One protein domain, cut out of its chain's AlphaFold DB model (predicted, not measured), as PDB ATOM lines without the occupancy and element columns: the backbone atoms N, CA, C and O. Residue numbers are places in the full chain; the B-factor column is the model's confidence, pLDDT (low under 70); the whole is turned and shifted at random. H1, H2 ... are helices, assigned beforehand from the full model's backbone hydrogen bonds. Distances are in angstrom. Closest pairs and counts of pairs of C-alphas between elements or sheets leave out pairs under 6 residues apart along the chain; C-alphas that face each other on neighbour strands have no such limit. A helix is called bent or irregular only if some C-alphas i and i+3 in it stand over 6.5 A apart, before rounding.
ATOM      1  N   ASP A  95      25.341  76.543 357.018       63.38
ATOM      2  CA  ASP A  95      25.433  76.041 355.650       63.38
ATOM      3  C   ASP A  95      25.334  77.146 354.573       63.38
ATOM      4  O   ASP A  95      25.267  76.852 353.383       63.38
ATOM      5  N   ILE A  96      25.341  78.442 354.912       61.25
ATOM      6  CA  ILE A  96      25.313  79.528 353.905       61.25
ATOM      7  C   ILE A  96      26.495  79.469 352.938       61.25
ATOM      8  O   ILE A  96      26.338  79.732 351.739       61.25
ATOM      9  N   GLY A  97      27.675  79.086 353.432       65.19
ATOM     10  CA  GLY A  97      28.838  78.838 352.582       65.19
ATOM     11  C   GLY A  97      28.556  77.750 351.542       65.19
ATOM     12  O   GLY A  97      28.938  77.889 350.382       65.19
ATOM     13  N   LEU A  98      27.795  76.722 351.923       67.50
ATOM     14  CA  LEU A  98      27.364  75.648 351.037       67.50
ATOM     15  C   LEU A  98      26.315  76.139 350.024       67.50
ATOM     16  O   LEU A  98      26.477  75.927 348.824       67.50
ATOM     17  N   PHE A  99      25.278  76.858 350.462       67.12
ATOM     18  CA  PHE A  99      24.246  77.385 349.555       67.12
ATOM     19  C   PHE A  99      24.815  78.356 348.518       67.12
ATOM     20  O   PHE A  99      24.458  78.303 347.342       67.12
ATOM     21  N   SER A 100      25.734  79.227 348.936       73.12
ATOM     22  CA  SER A 100      26.425  80.128 348.012       73.12
ATOM     23  C   SER A 100      27.354  79.381 347.049       73.12
ATOM     24  O   SER A 100      27.529  79.832 345.916       73.12
ATOM     25  N   ALA A 101      27.891  78.225 347.450       77.19
ATOM     26  CA  ALA A 101      28.699  77.372 346.589       77.19
ATOM     27  C   ALA A 101      27.873  76.688 345.484       77.19
ATOM     28  O   ALA A 101      28.349  76.599 344.354       77.19
ATOM     29  N   PHE A 102      26.610  76.316 345.735       74.75
ATOM     30  CA  PHE A 102      25.723  75.731 344.711       74.75
ATOM     31  C   PHE A 102      25.463  76.650 343.501       74.75
ATOM     32  O   PHE A 102      25.079  76.169 342.434       74.75
ATOM     33  N   ARG A 103      25.763  77.954 343.602       80.94
ATOM     34  CA  ARG A 103      25.775  78.896 342.467       80.94
ATOM     35  C   ARG A 103      26.569  78.385 341.264       80.94
ATOM     36  O   ARG A 103      26.256  78.767 340.140       80.94
ATOM     37  N   ILE A 104      27.605  77.570 341.471       82.81
ATOM     38  CA  ILE A 104      28.444  77.083 340.366       82.81
ATOM     39  C   ILE A 104      27.673  76.285 339.324       82.81
ATOM     40  O   ILE A 104      28.106  76.225 338.177       82.81
ATOM     41  N   PHE A 105      26.537  75.703 339.703       77.81
ATOM     42  CA  PHE A 105      25.700  74.940 338.791       77.81
ATOM     43  C   PHE A 105      24.786  75.820 337.930       77.81
ATOM     44  O   PHE A 105      24.176  75.300 337.003       77.81
ATOM     45  N   ASP A 106      24.696  77.133 338.185       81.69
ATOM     46  CA  ASP A 106      23.976  78.068 337.319       81.69
ATOM     47  C   ASP A 106      24.850  78.451 336.109       81.69
ATOM     48  O   ASP A 106      25.841  79.176 336.266       81.69
ATOM     49  N   PRO A 107      24.493  78.036 334.878       80.62
ATOM     50  CA  PRO A 107      25.291  78.327 333.694       80.62
ATOM     51  C   PRO A 107      25.448  79.814 333.409       80.62
ATOM     52  O   PRO A 107      26.423  80.220 332.781       80.62
ATOM     53  N   ARG A 108      24.516  80.649 333.880       84.81
ATOM     54  CA  ARG A 108      24.583  82.106 333.706       84.81
ATOM     55  C   ARG A 108      25.735  82.721 334.494       84.81
ATOM     56  O   ARG A 108      26.153  83.836 334.190       84.81
ATOM     57  N   CYS A 109      26.236  82.013 335.506       85.38
ATOM     58  CA  CYS A 109      27.389  82.423 336.296       85.38
ATOM     59  C   CYS A 109      28.727  82.008 335.668       85.38
ATOM     60  O   CYS A 109      29.763  82.470 336.143       85.38
ATOM     61  N   LEU A 110      28.732  81.185 334.608       87.38
ATOM     62  CA  LEU A 110      29.964  80.788 333.926       87.38
ATOM     63  C   LEU A 110      30.610  81.988 333.214       87.38
ATOM     64  O   LEU A 110      29.958  82.651 332.402       87.38
ATOM     65  N   PRO A 111      31.908  82.250 333.452       89.94
ATOM     66  CA  PRO A 111      32.629  83.289 332.739       89.94
ATOM     67  C   PRO A 111      32.685  83.011 331.236       89.94
ATOM     68  O   PRO A 111      32.904  81.880 330.788       89.94
ATOM     69  N   ARG A 112      32.541  84.077 330.444       87.50
ATOM     70  CA  ARG A 112      32.725  84.014 328.986       87.50
ATOM     71  C   ARG A 112      34.198  83.868 328.615       87.50
ATOM     72  O   ARG A 112      34.513  83.206 327.630       87.50
ATOM     73  N   ASP A 113      35.081  84.464 329.413       91.56
ATOM     74  CA  ASP A 113      36.522  84.339 329.241       91.56
ATOM     75  C   ASP A 113      37.005  82.924 329.599       91.56
ATOM     76  O   ASP A 113      36.658  82.370 330.644       91.56
ATOM     77  N   ASN A 114      37.829  82.341 328.728       86.25
ATOM     78  CA  ASN A 114      38.330  80.975 328.889       86.25
ATOM     79  C   ASN A 114      39.248  80.828 330.112       86.25
ATOM     80  O   ASN A 114      39.230  79.793 330.781       86.25
ATOM     81  N   THR A 115      40.051  81.850 330.419       88.00
ATOM     82  CA  THR A 115      41.000  81.822 331.539       88.00
ATOM     83  C   THR A 115      40.254  81.857 332.865       88.00
ATOM     84  O   THR A 115      40.564  81.086 333.774       88.00
ATOM     85  N   GLU A 116      39.237  82.710 332.971       87.56
ATOM     86  CA  GLU A 116      38.367  82.777 334.144       87.56
ATOM     87  C   GLU A 116      37.534  81.501 334.297       87.56
ATOM     88  O   GLU A 116      37.480  80.923 335.389       87.56
ATOM     89  N   ARG A 117      36.966  80.980 333.202       89.00
ATOM     90  CA  ARG A 117      36.173  79.743 333.220       89.00
ATOM     91  C   ARG A 117      36.995  78.528 333.638       89.00
ATOM     92  O   ARG A 117      36.520  77.706 334.423       89.00
ATOM     93  N   ALA A 118      38.267  78.448 333.243       86.69
ATOM     94  CA  ALA A 118      39.176  77.398 333.704       86.69
ATOM     95  C   ALA A 118      39.319  77.372 335.239       86.69
ATOM     96  O   ALA A 118      39.483  76.301 335.831       86.69
ATOM     97  N   ARG A 119      39.209  78.525 335.912       89.06
ATOM     98  CA  ARG A 119      39.301  78.632 337.379       89.06
ATOM     99  C   ARG A 119      37.952  78.587 338.094       89.06
ATOM    100  O   ARG A 119      37.935  78.264 339.278       89.06
ATOM    101  N   PHE A 120      36.864  78.858 337.380       90.19
ATOM    102  CA  PHE A 120      35.515  78.948 337.923       90.19
ATOM    103  C   PHE A 120      35.084  77.696 338.701       90.19
ATOM    104  O   PHE A 120      35.286  76.559 338.255       90.19
ATOM    105  N   GLY A 121      34.486  77.937 339.867       86.00
ATOM    106  CA  GLY A 121      33.837  76.941 340.708       86.00
ATOM    107  C   GLY A 121      34.758  76.016 341.498       86.00
ATOM    108  O   GLY A 121      34.261  75.121 342.164       86.00
ATOM    109  N   ARG A 122      36.087  76.195 341.454       88.00
ATOM    110  CA  ARG A 122      37.018  75.327 342.202       88.00
ATOM    111  C   ARG A 122      36.844  75.416 343.717       88.00
ATOM    112  O   ARG A 122      36.873  74.394 344.395       88.00
ATOM    113  N   ASN A 123      36.707  76.629 344.242       88.12
ATOM    114  CA  ASN A 123      36.593  76.833 345.685       88.12
ATOM    115  C   ASN A 123      35.223  76.386 346.182       88.12
ATOM    116  O   ASN A 123      35.130  75.738 347.215       88.12
ATOM    117  N   GLU A 124      34.186  76.701 345.419       85.44
ATOM    118  CA  GLU A 124      32.813  76.309 345.692       85.44
ATOM    119  C   GLU A 124      32.620  74.789 345.609       85.44
ATOM    120  O   GLU A 124      32.005  74.212 346.499       85.44
ATOM    121  N   LEU A 125      33.201  74.119 344.604       81.75
ATOM    122  CA  LEU A 125      33.174  72.659 344.506       81.75
ATOM    123  C   LEU A 125      33.819  72.022 345.735       81.75
ATOM    124  O   LEU A 125      33.253  71.100 346.307       81.75
ATOM    125  N   ARG A 126      34.960  72.553 346.191       85.69
ATOM    126  CA  ARG A 126      35.587  72.098 347.434       85.69
ATOM    127  C   ARG A 126      34.663  72.293 348.638       85.69
ATOM    128  O   ARG A 126      34.482  71.350 349.388       85.69
ATOM    129  N   THR A 127      34.023  73.455 348.785       81.56
ATOM    130  CA  THR A 127      33.049  73.695 349.867       81.56
ATOM    131  C   THR A 127      31.897  72.680 349.850       81.56
ATOM    132  O   THR A 127      31.470  72.220 350.905       81.56
ATOM    133  N   ILE A 128      31.403  72.310 348.664       75.88
ATOM    134  CA  ILE A 128      30.352  71.294 348.505       75.88
ATOM    135  C   ILE A 128      30.872  69.906 348.898       75.88
ATOM    136  O   ILE A 128      30.216  69.193 349.655       75.88
ATOM    137  N   LEU A 129      32.056  69.527 348.414       76.19
ATOM    138  CA  LEU A 129      32.665  68.226 348.692       76.19
ATOM    139  C   LEU A 129      33.036  68.061 350.171       76.19
ATOM    140  O   LEU A 129      32.746  67.014 350.741       76.19
ATOM    141  N   ASP A 130      33.581  69.098 350.809       81.56
ATOM    142  CA  ASP A 130      33.912  69.106 352.240       81.56
ATOM    143  C   ASP A 130      32.659  68.883 353.108       81.56
ATOM    144  O   ASP A 130      32.728  68.255 354.166       81.56
ATOM    145  N   HIS A 131      31.498  69.368 352.652       77.25
ATOM    146  CA  HIS A 131      30.222  69.151 353.330       77.25
ATOM    147  C   HIS A 131      29.645  67.749 353.083       77.25
ATOM    148  O   HIS A 131      29.130  67.125 354.010       77.25
ATOM    149  N   LEU A 132      29.715  67.240 351.846       66.69
ATOM    150  CA  LEU A 132      29.190  65.913 351.484       66.69
ATOM    151  C   LEU A 132      30.070  64.761 351.988       66.69
ATOM    152  O   LEU A 132      29.572  63.656 352.209       66.69
ATOM    153  N   CYS A 133      31.362  65.024 352.187       69.44
ATOM    154  CA  CYS A 133      32.364  64.070 352.655       69.44
ATOM    155  C   CYS A 133      33.105  64.620 353.888       69.44
ATOM    156  O   CYS A 133      34.310  64.878 353.827       69.44
ATOM    157  N   PRO A 134      32.408  64.818 355.023       68.62
ATOM    158  CA  PRO A 134      33.034  65.348 356.223       68.62
ATOM    159  C   PRO A 134      34.087  64.368 356.756       68.62
ATOM    160  O   PRO A 134      33.898  63.148 356.744       68.62
ATOM    161  N   ALA A 135      35.198  64.913 357.256       66.12
ATOM    162  CA  ALA A 135      36.324  64.128 357.751       66.12
ATOM    163  C   ALA A 135      35.884  63.068 358.781       66.12
ATOM    164  O   ALA A 135      35.224  63.380 359.775       66.12
ATOM    165  N   GLY A 136      36.275  61.811 358.551       61.59
ATOM    166  CA  GLY A 136      35.967  60.689 359.445       61.59
ATOM    167  C   GLY A 136      34.661  59.942 359.146       61.59
ATOM    168  O   GLY A 136      34.260  59.108 359.956       61.59
ATOM    169  N   ARG A 137      34.006  60.201 358.006       65.31
ATOM    170  CA  ARG A 137      32.914  59.370 357.467       65.31
ATOM    171  C   ARG A 137      33.302  58.783 356.111       65.31
ATOM    172  O   ARG A 137      34.150  59.346 355.423       65.31
ATOM    173  N   GLU A 138      32.691  57.656 355.741       58.31
ATOM    174  CA  GLU A 138      32.805  57.162 354.366       58.31
ATOM    175  C   GLU A 138      32.226  58.216 353.408       58.31
ATOM    176  O   GLU A 138      31.136  58.739 353.669       58.31
ATOM    177  N   PRO A 139      32.963  58.587 352.350       59.66
ATOM    178  CA  PRO A 139      32.517  59.607 351.419       59.66
ATOM    179  C   PRO A 139      31.286  59.113 350.655       59.66
ATOM    180  O   PRO A 139      31.335  58.095 349.970       59.66
ATOM    181  N   ASN A 140      30.185  59.866 350.735       60.09
ATOM    182  CA  ASN A 140      28.997  59.621 349.909       60.09
ATOM    183  C   ASN A 140      29.251  59.933 348.421       60.09
ATOM    184  O   ASN A 140      28.446  59.569 347.568       60.09
ATOM    185  N   VAL A 141      30.343  60.645 348.117       65.25
ATOM    186  CA  VAL A 141      30.715  61.111 346.780       65.25
ATOM    187  C   VAL A 141      32.235  61.013 346.615       65.25
ATOM    188  O   VAL A 141      32.981  61.430 347.494       65.25
ATOM    189  N   ASP A 142      32.712  60.496 345.484       73.31
ATOM    190  CA  ASP A 142      34.147  60.460 345.180       73.31
ATOM    191  C   ASP A 142      34.661  61.869 344.834       73.31
ATOM    192  O   ASP A 142      34.380  62.425 343.768       73.31
ATOM    193  N   THR A 143      35.434  62.450 345.752       75.81
ATOM    194  CA  THR A 143      35.981  63.805 345.629       75.81
ATOM    195  C   THR A 143      36.966  63.961 344.469       75.81
ATOM    196  O   THR A 143      37.018  65.031 343.850       75.81
ATOM    197  N   ASP A 144      37.736  62.916 344.158       78.06
ATOM    198  CA  ASP A 144      38.743  62.930 343.094       78.06
ATOM    199  C   ASP A 144      38.063  62.844 341.728       78.06
ATOM    200  O   ASP A 144      38.372  63.613 340.807       78.06
ATOM    201  N   THR A 145      37.050  61.985 341.623       75.19
ATOM    202  CA  THR A 145      36.214  61.893 340.426       75.19
ATOM    203  C   THR A 145      35.458  63.203 340.186       75.19
ATOM    204  O   THR A 145      35.568  63.781 339.107       75.19
ATOM    205  N   CYS A 146      34.809  63.792 341.196       75.88
ATOM    206  CA  CYS A 146      34.142  65.090 341.023       75.88
ATOM    207  C   CYS A 146      35.101  66.211 340.593       75.88
ATOM    208  O   CYS A 146      34.748  67.061 339.770       75.88
ATOM    209  N   SER A 147      36.325  66.219 341.122       80.56
ATOM    210  CA  SER A 147      37.331  67.223 340.761       80.56
ATOM    211  C   SER A 147      37.816  67.073 339.315       80.56
ATOM    212  O   SER A 147      38.121  68.078 338.664       80.56
ATOM    213  N   THR A 148      37.873  65.842 338.798       80.19
ATOM    214  CA  THR A 148      38.269  65.554 337.410       80.19
ATOM    215  C   THR A 148      37.124  65.738 336.410       80.19
ATOM    216  O   THR A 148      37.374  66.172 335.284       80.19
ATOM    217  N   GLU A 149      35.875  65.507 336.817       82.44
ATOM    218  CA  GLU A 149      34.678  65.680 335.981       82.44
ATOM    219  C   GLU A 149      34.184  67.131 335.902       82.44
ATOM    220  O   GLU A 149      33.549  67.526 334.919       82.44
ATOM    221  N   TRP A 150      34.506  67.969 336.890       86.00
ATOM    222  CA  TRP A 150      34.067  69.364 336.896       86.00
ATOM    223  C   TRP A 150      34.512  70.169 335.657       86.00
ATOM    224  O   TRP A 150      33.681  70.874 335.072       86.00
ATOM    225  N   PRO A 151      35.782  70.099 335.200       86.00
ATOM    226  CA  PRO A 151      36.214  70.813 334.003       86.00
ATOM    227  C   PRO A 151      35.475  70.463 332.700       86.00
ATOM    228  O   PRO A 151      35.057  71.400 332.019       86.00
ATOM    229  N   PRO A 152      35.286  69.189 332.313       81.38
ATOM    230  CA  PRO A 152      34.491  68.874 331.127       81.38
ATOM    231  C   PRO A 152      33.005  69.223 331.311       81.38
ATOM    232  O   PRO A 152      32.382  69.733 330.378       81.38
ATOM    233  N   PHE A 153      32.448  69.043 332.512       81.12
ATOM    234  CA  PHE A 153      31.051  69.374 332.800       81.12
ATOM    235  C   PHE A 153      30.738  70.863 332.589       81.12
ATOM    236  O   PHE A 153      29.770  71.215 331.915       81.12
ATOM    237  N   LYS A 154      31.581  71.769 333.097       85.19
ATOM    238  CA  LYS A 154      31.348  73.213 332.937       85.19
ATOM    239  C   LYS A 154      31.494  73.700 331.492       85.19
ATOM    240  O   LYS A 154      30.802  74.638 331.099       85.19
ATOM    241  N   GLU A 155      32.355  73.073 330.686       83.06
ATOM    242  CA  GLU A 155      32.437  73.384 329.251       83.06
ATOM    243  C   GLU A 155      31.163  72.934 328.522       83.06
ATOM    244  O   GLU A 155      30.646  73.673 327.683       83.06
ATOM    245  N   LEU A 156      30.596  71.785 328.904       80.12
ATOM    246  CA  LEU A 156      29.305  71.319 328.392       80.12
ATOM    247  C   LEU A 156      28.174  72.290 328.758       80.12
ATOM    248  O   LEU A 156      27.383  72.659 327.883       80.12
ATOM    249  N   LEU A 157      28.129  72.753 330.014       80.31
ATOM    250  CA  LEU A 157      27.175  73.770 330.467       80.31
ATOM    251  C   LEU A 157      27.306  75.074 329.678       80.31
ATOM    252  O   LEU A 157      26.306  75.631 329.226       80.31
ATOM    253  N   HIS A 158      28.531  75.551 329.474       84.62
ATOM    254  CA  HIS A 158      28.778  76.780 328.730       84.62
ATOM    255  C   HIS A 158      28.350  76.655 327.257       84.62
ATOM    256  O   HIS A 158      27.684  77.550 326.728       84.62
ATOM    257  N   ALA A 159      28.692  75.542 326.604       82.25
ATOM    258  CA  ALA A 159      28.405  75.316 325.190       82.25
ATOM    259  C   ALA A 159      26.901  75.207 324.893       82.25
ATOM    260  O   ALA A 159      26.439  75.742 323.886       82.25
ATOM    261  N   ASN A 160      26.142  74.543 325.767       80.50
ATOM    262  CA  ASN A 160      24.759  74.157 325.472       80.50
ATOM    263  C   ASN A 160      23.711  74.941 326.268       80.50
ATOM    264  O   ASN A 160      22.579  75.083 325.810       80.50
ATOM    265  N   TYR A 161      24.078  75.469 327.437       82.50
ATOM    266  CA  TYR A 161      23.114  75.949 328.427       82.50
ATOM    267  C   TYR A 161      23.462  77.316 329.022       82.50
ATOM    268  O   TYR A 161      22.829  77.732 329.982       82.50
ATOM    269  N   SER A 162      24.411  78.069 328.454       84.06
ATOM    270  CA  SER A 162      24.872  79.370 328.990       84.06
ATOM    271  C   SER A 162      23.784  80.434 329.198       84.06
ATOM    272  O   SER A 162      24.009  81.425 329.894       84.06
ATOM    273  N   LYS A 163      22.603  80.262 328.594       84.06
ATOM    274  CA  LYS A 163      21.446  81.157 328.762       84.06
ATOM    275  C   LYS A 163      20.416  80.637 329.761       84.06
ATOM    276  O   LYS A 163      19.512  81.388 330.114       84.06
ATOM    277  N   ASN A 164      20.540  79.384 330.187       80.06
ATOM    278  CA  ASN A 164      19.574  78.732 331.047       80.06
ATOM    279  C   ASN A 164      19.879  78.986 332.512       80.06
ATOM    280  O   ASN A 164      21.039  78.968 332.913       80.06
ATOM    281  N   SER A 165      18.839  79.202 333.317       76.12
ATOM    282  CA  SER A 165      19.007  79.189 334.770       76.12
ATOM    283  C   SER A 165      19.209  77.770 335.292       76.12
ATOM    284  O   SER A 165      18.840  76.792 334.640       76.12
ATOM    285  N   PHE A 166      19.719  77.656 336.519       73.06
ATOM    286  CA  PHE A 166      19.763  76.371 337.213       73.06
ATOM    287  C   PHE A 166      18.376  75.700 337.290       73.06
ATOM    288  O   PHE A 166      18.256  74.519 336.989       73.06
ATOM    289  N   GLN A 167      17.301  76.454 337.556       73.94
ATOM    290  CA  GLN A 167      15.944  75.879 337.592       73.94
ATOM    291  C   GLN A 167      15.465  75.367 336.225       73.94
ATOM    292  O   GLN A 167      14.645  74.455 336.139       73.94
ATOM    293  N   GLU A 168      15.918  75.980 335.131       73.00
ATOM    294  CA  GLU A 168      15.613  75.498 333.784       73.00
ATOM    295  C   GLU A 168      16.405  74.236 333.458       73.00
ATOM    296  O   GLU A 168      15.840  73.304 332.885       73.00
ATOM    297  N   LEU A 169      17.671  74.173 333.879       70.88
ATOM    298  CA  LEU A 169      18.461  72.951 333.805       70.88
ATOM    299  C   LEU A 169      17.806  71.812 334.576       70.88
ATOM    300  O   LEU A 169      17.674  70.730 334.023       70.88
ATOM    301  N   GLU A 170      17.344  72.042 335.805       66.31
ATOM    302  CA  GLU A 170      16.644  71.023 336.594       66.31
ATOM    303  C   GLU A 170      15.427  70.467 335.856       66.31
ATOM    304  O   GLU A 170      15.228  69.256 335.814       66.31
ATOM    305  N   LYS A 171      14.652  71.326 335.188       73.31
ATOM    306  CA  LYS A 171      13.511  70.892 334.370       73.31
ATOM    307  C   LYS A 171      13.941  70.079 333.152       73.31
ATOM    308  O   LYS A 171      13.260  69.119 332.799       73.31
ATOM    309  N   ILE A 172      15.043  70.455 332.503       70.88
ATOM    310  CA  ILE A 172      15.618  69.697 331.384       70.88
ATOM    311  C   ILE A 172      16.080  68.323 331.887       70.88
ATOM    312  O   ILE A 172      15.696  67.305 331.316       70.88
ATOM    313  N   MET A 173      16.820  68.281 332.996       64.62
ATOM    314  CA  MET A 173      17.317  67.052 333.619       64.62
ATOM    315  C   MET A 173      16.169  66.130 334.053       64.62
ATOM    316  O   MET A 173      16.171  64.947 333.721       64.62
ATOM    317  N   ALA A 174      15.140  66.672 334.706       68.50
ATOM    318  CA  ALA A 174      13.962  65.917 335.128       68.50
ATOM    319  C   ALA A 174      13.158  65.360 333.941       68.50
ATOM    320  O   ALA A 174      12.596  64.272 334.024       68.50
ATOM    321  N   LYS A 175      13.120  66.084 332.813       64.88
ATOM    322  CA  LYS A 175      12.407  65.664 331.598       64.88
ATOM    323  C   LYS A 175      13.125  64.547 330.838       64.88
ATOM    324  O   LYS A 175      12.459  63.760 330.170       64.88
ATOM    325  N   HIS A 176      14.453  64.486 330.913       59.19
ATOM    326  CA  HIS A 176      15.253  63.496 330.190       59.19
ATOM    327  C   HIS A 176      15.526  62.208 330.977       59.19
ATOM    328  O   HIS A 176      16.043  61.262 330.391       59.19
ATOM    329  N   GLY A 177      15.112  62.134 332.248       47.47
ATOM    330  CA  GLY A 177      15.412  61.002 333.123       47.47
ATOM    331  C   GLY A 177      16.912  60.910 333.422       47.47
ATOM    332  O   GLY A 177      17.757  61.366 332.657       47.47
TER     333      GLY A 177
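This is residues 95 to 177 of the 184 residues of an uncharacterized protein of Dissostichus mawsoni (UniProt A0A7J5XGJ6). Two helices, H1 and H3, cross at a steep angle and touch, while the long, kinked helix H4 runs back past H3 and H2 without firm contact, and the link of residues 133 to 142 makes the turn from H3 into H4. H5 points away from the other helices near the far end of H4, and the short H2 lies just before H3. The printed part has 83 residues with five named helices, in the order H1, H2, H3, H4, H5, and no named strand; the class is all helix. The whole is compact, with a radius of gyration of the C-alphas of 13.5 A, though the helices have few contacts, and its C-alphas span 39 by 33 by 25 A.

Begin at H1, residues 96 to 105, and look across to H3, residues 122 to 132. They touch, with the C-alphas of Ala 101 and Glu 124 the closest at 4.3 A, and run opposite ways at a steep tilt of 59 degrees. H2, residues 114 to 119, is apart from H1 and meets H3 only through their link. Look next at H4, residues 143 to 161, which is only just irregular, with C-alphas 148 and 151 6.6 A apart, and has a kink of 39 degrees near residue 151. H4 is close to but not clearly touching H3, where the closest C-alphas, of Leu 129 and Thr 143, are 6.3 A apart. H4 is also close to but not clearly touching H2, where the closest C-alphas, of Ala 118 and Pro 151, are 7.2 A apart. H1 and H4 are only just apart, at 8.3 A. H5, residues 166 to 176, stands about perpendicular to H4 at 86 degrees, close but not clearly touching; their closest C-alphas, of Tyr 161 and Leu 169, are 7.7 A apart. In H3 and H5 every O i to N i+4 pair is within hydrogen-bond range; in H1 it is 3 of 6, in H2 1 of 2 and in H4 13 of 15.

Find C-alpha 96 at (25.313, 79.528, 353.905); from there H1 runs 15.8 A to C-alpha 105. H2 covers 8.9 A from 114 to 119, and H3 15.4 A from 122 to 132. Go to C-alpha 143 at (35.981, 63.805, 345.629), from which H4 runs 24.7 A to C-alpha 161. H5 runs 15.3 A from 166 to C-alpha 176 at (15.253, 63.496, 330.190).

The two C-alphas farthest apart, of Gly 136 and Lys 163, are 39.6 A apart. The printed part has no cut and no long link. Look for pLDDT under 70 at residues 95 to 99, 132 to 141, 170 and 173 to 177; the mean of the printed part is 77.0.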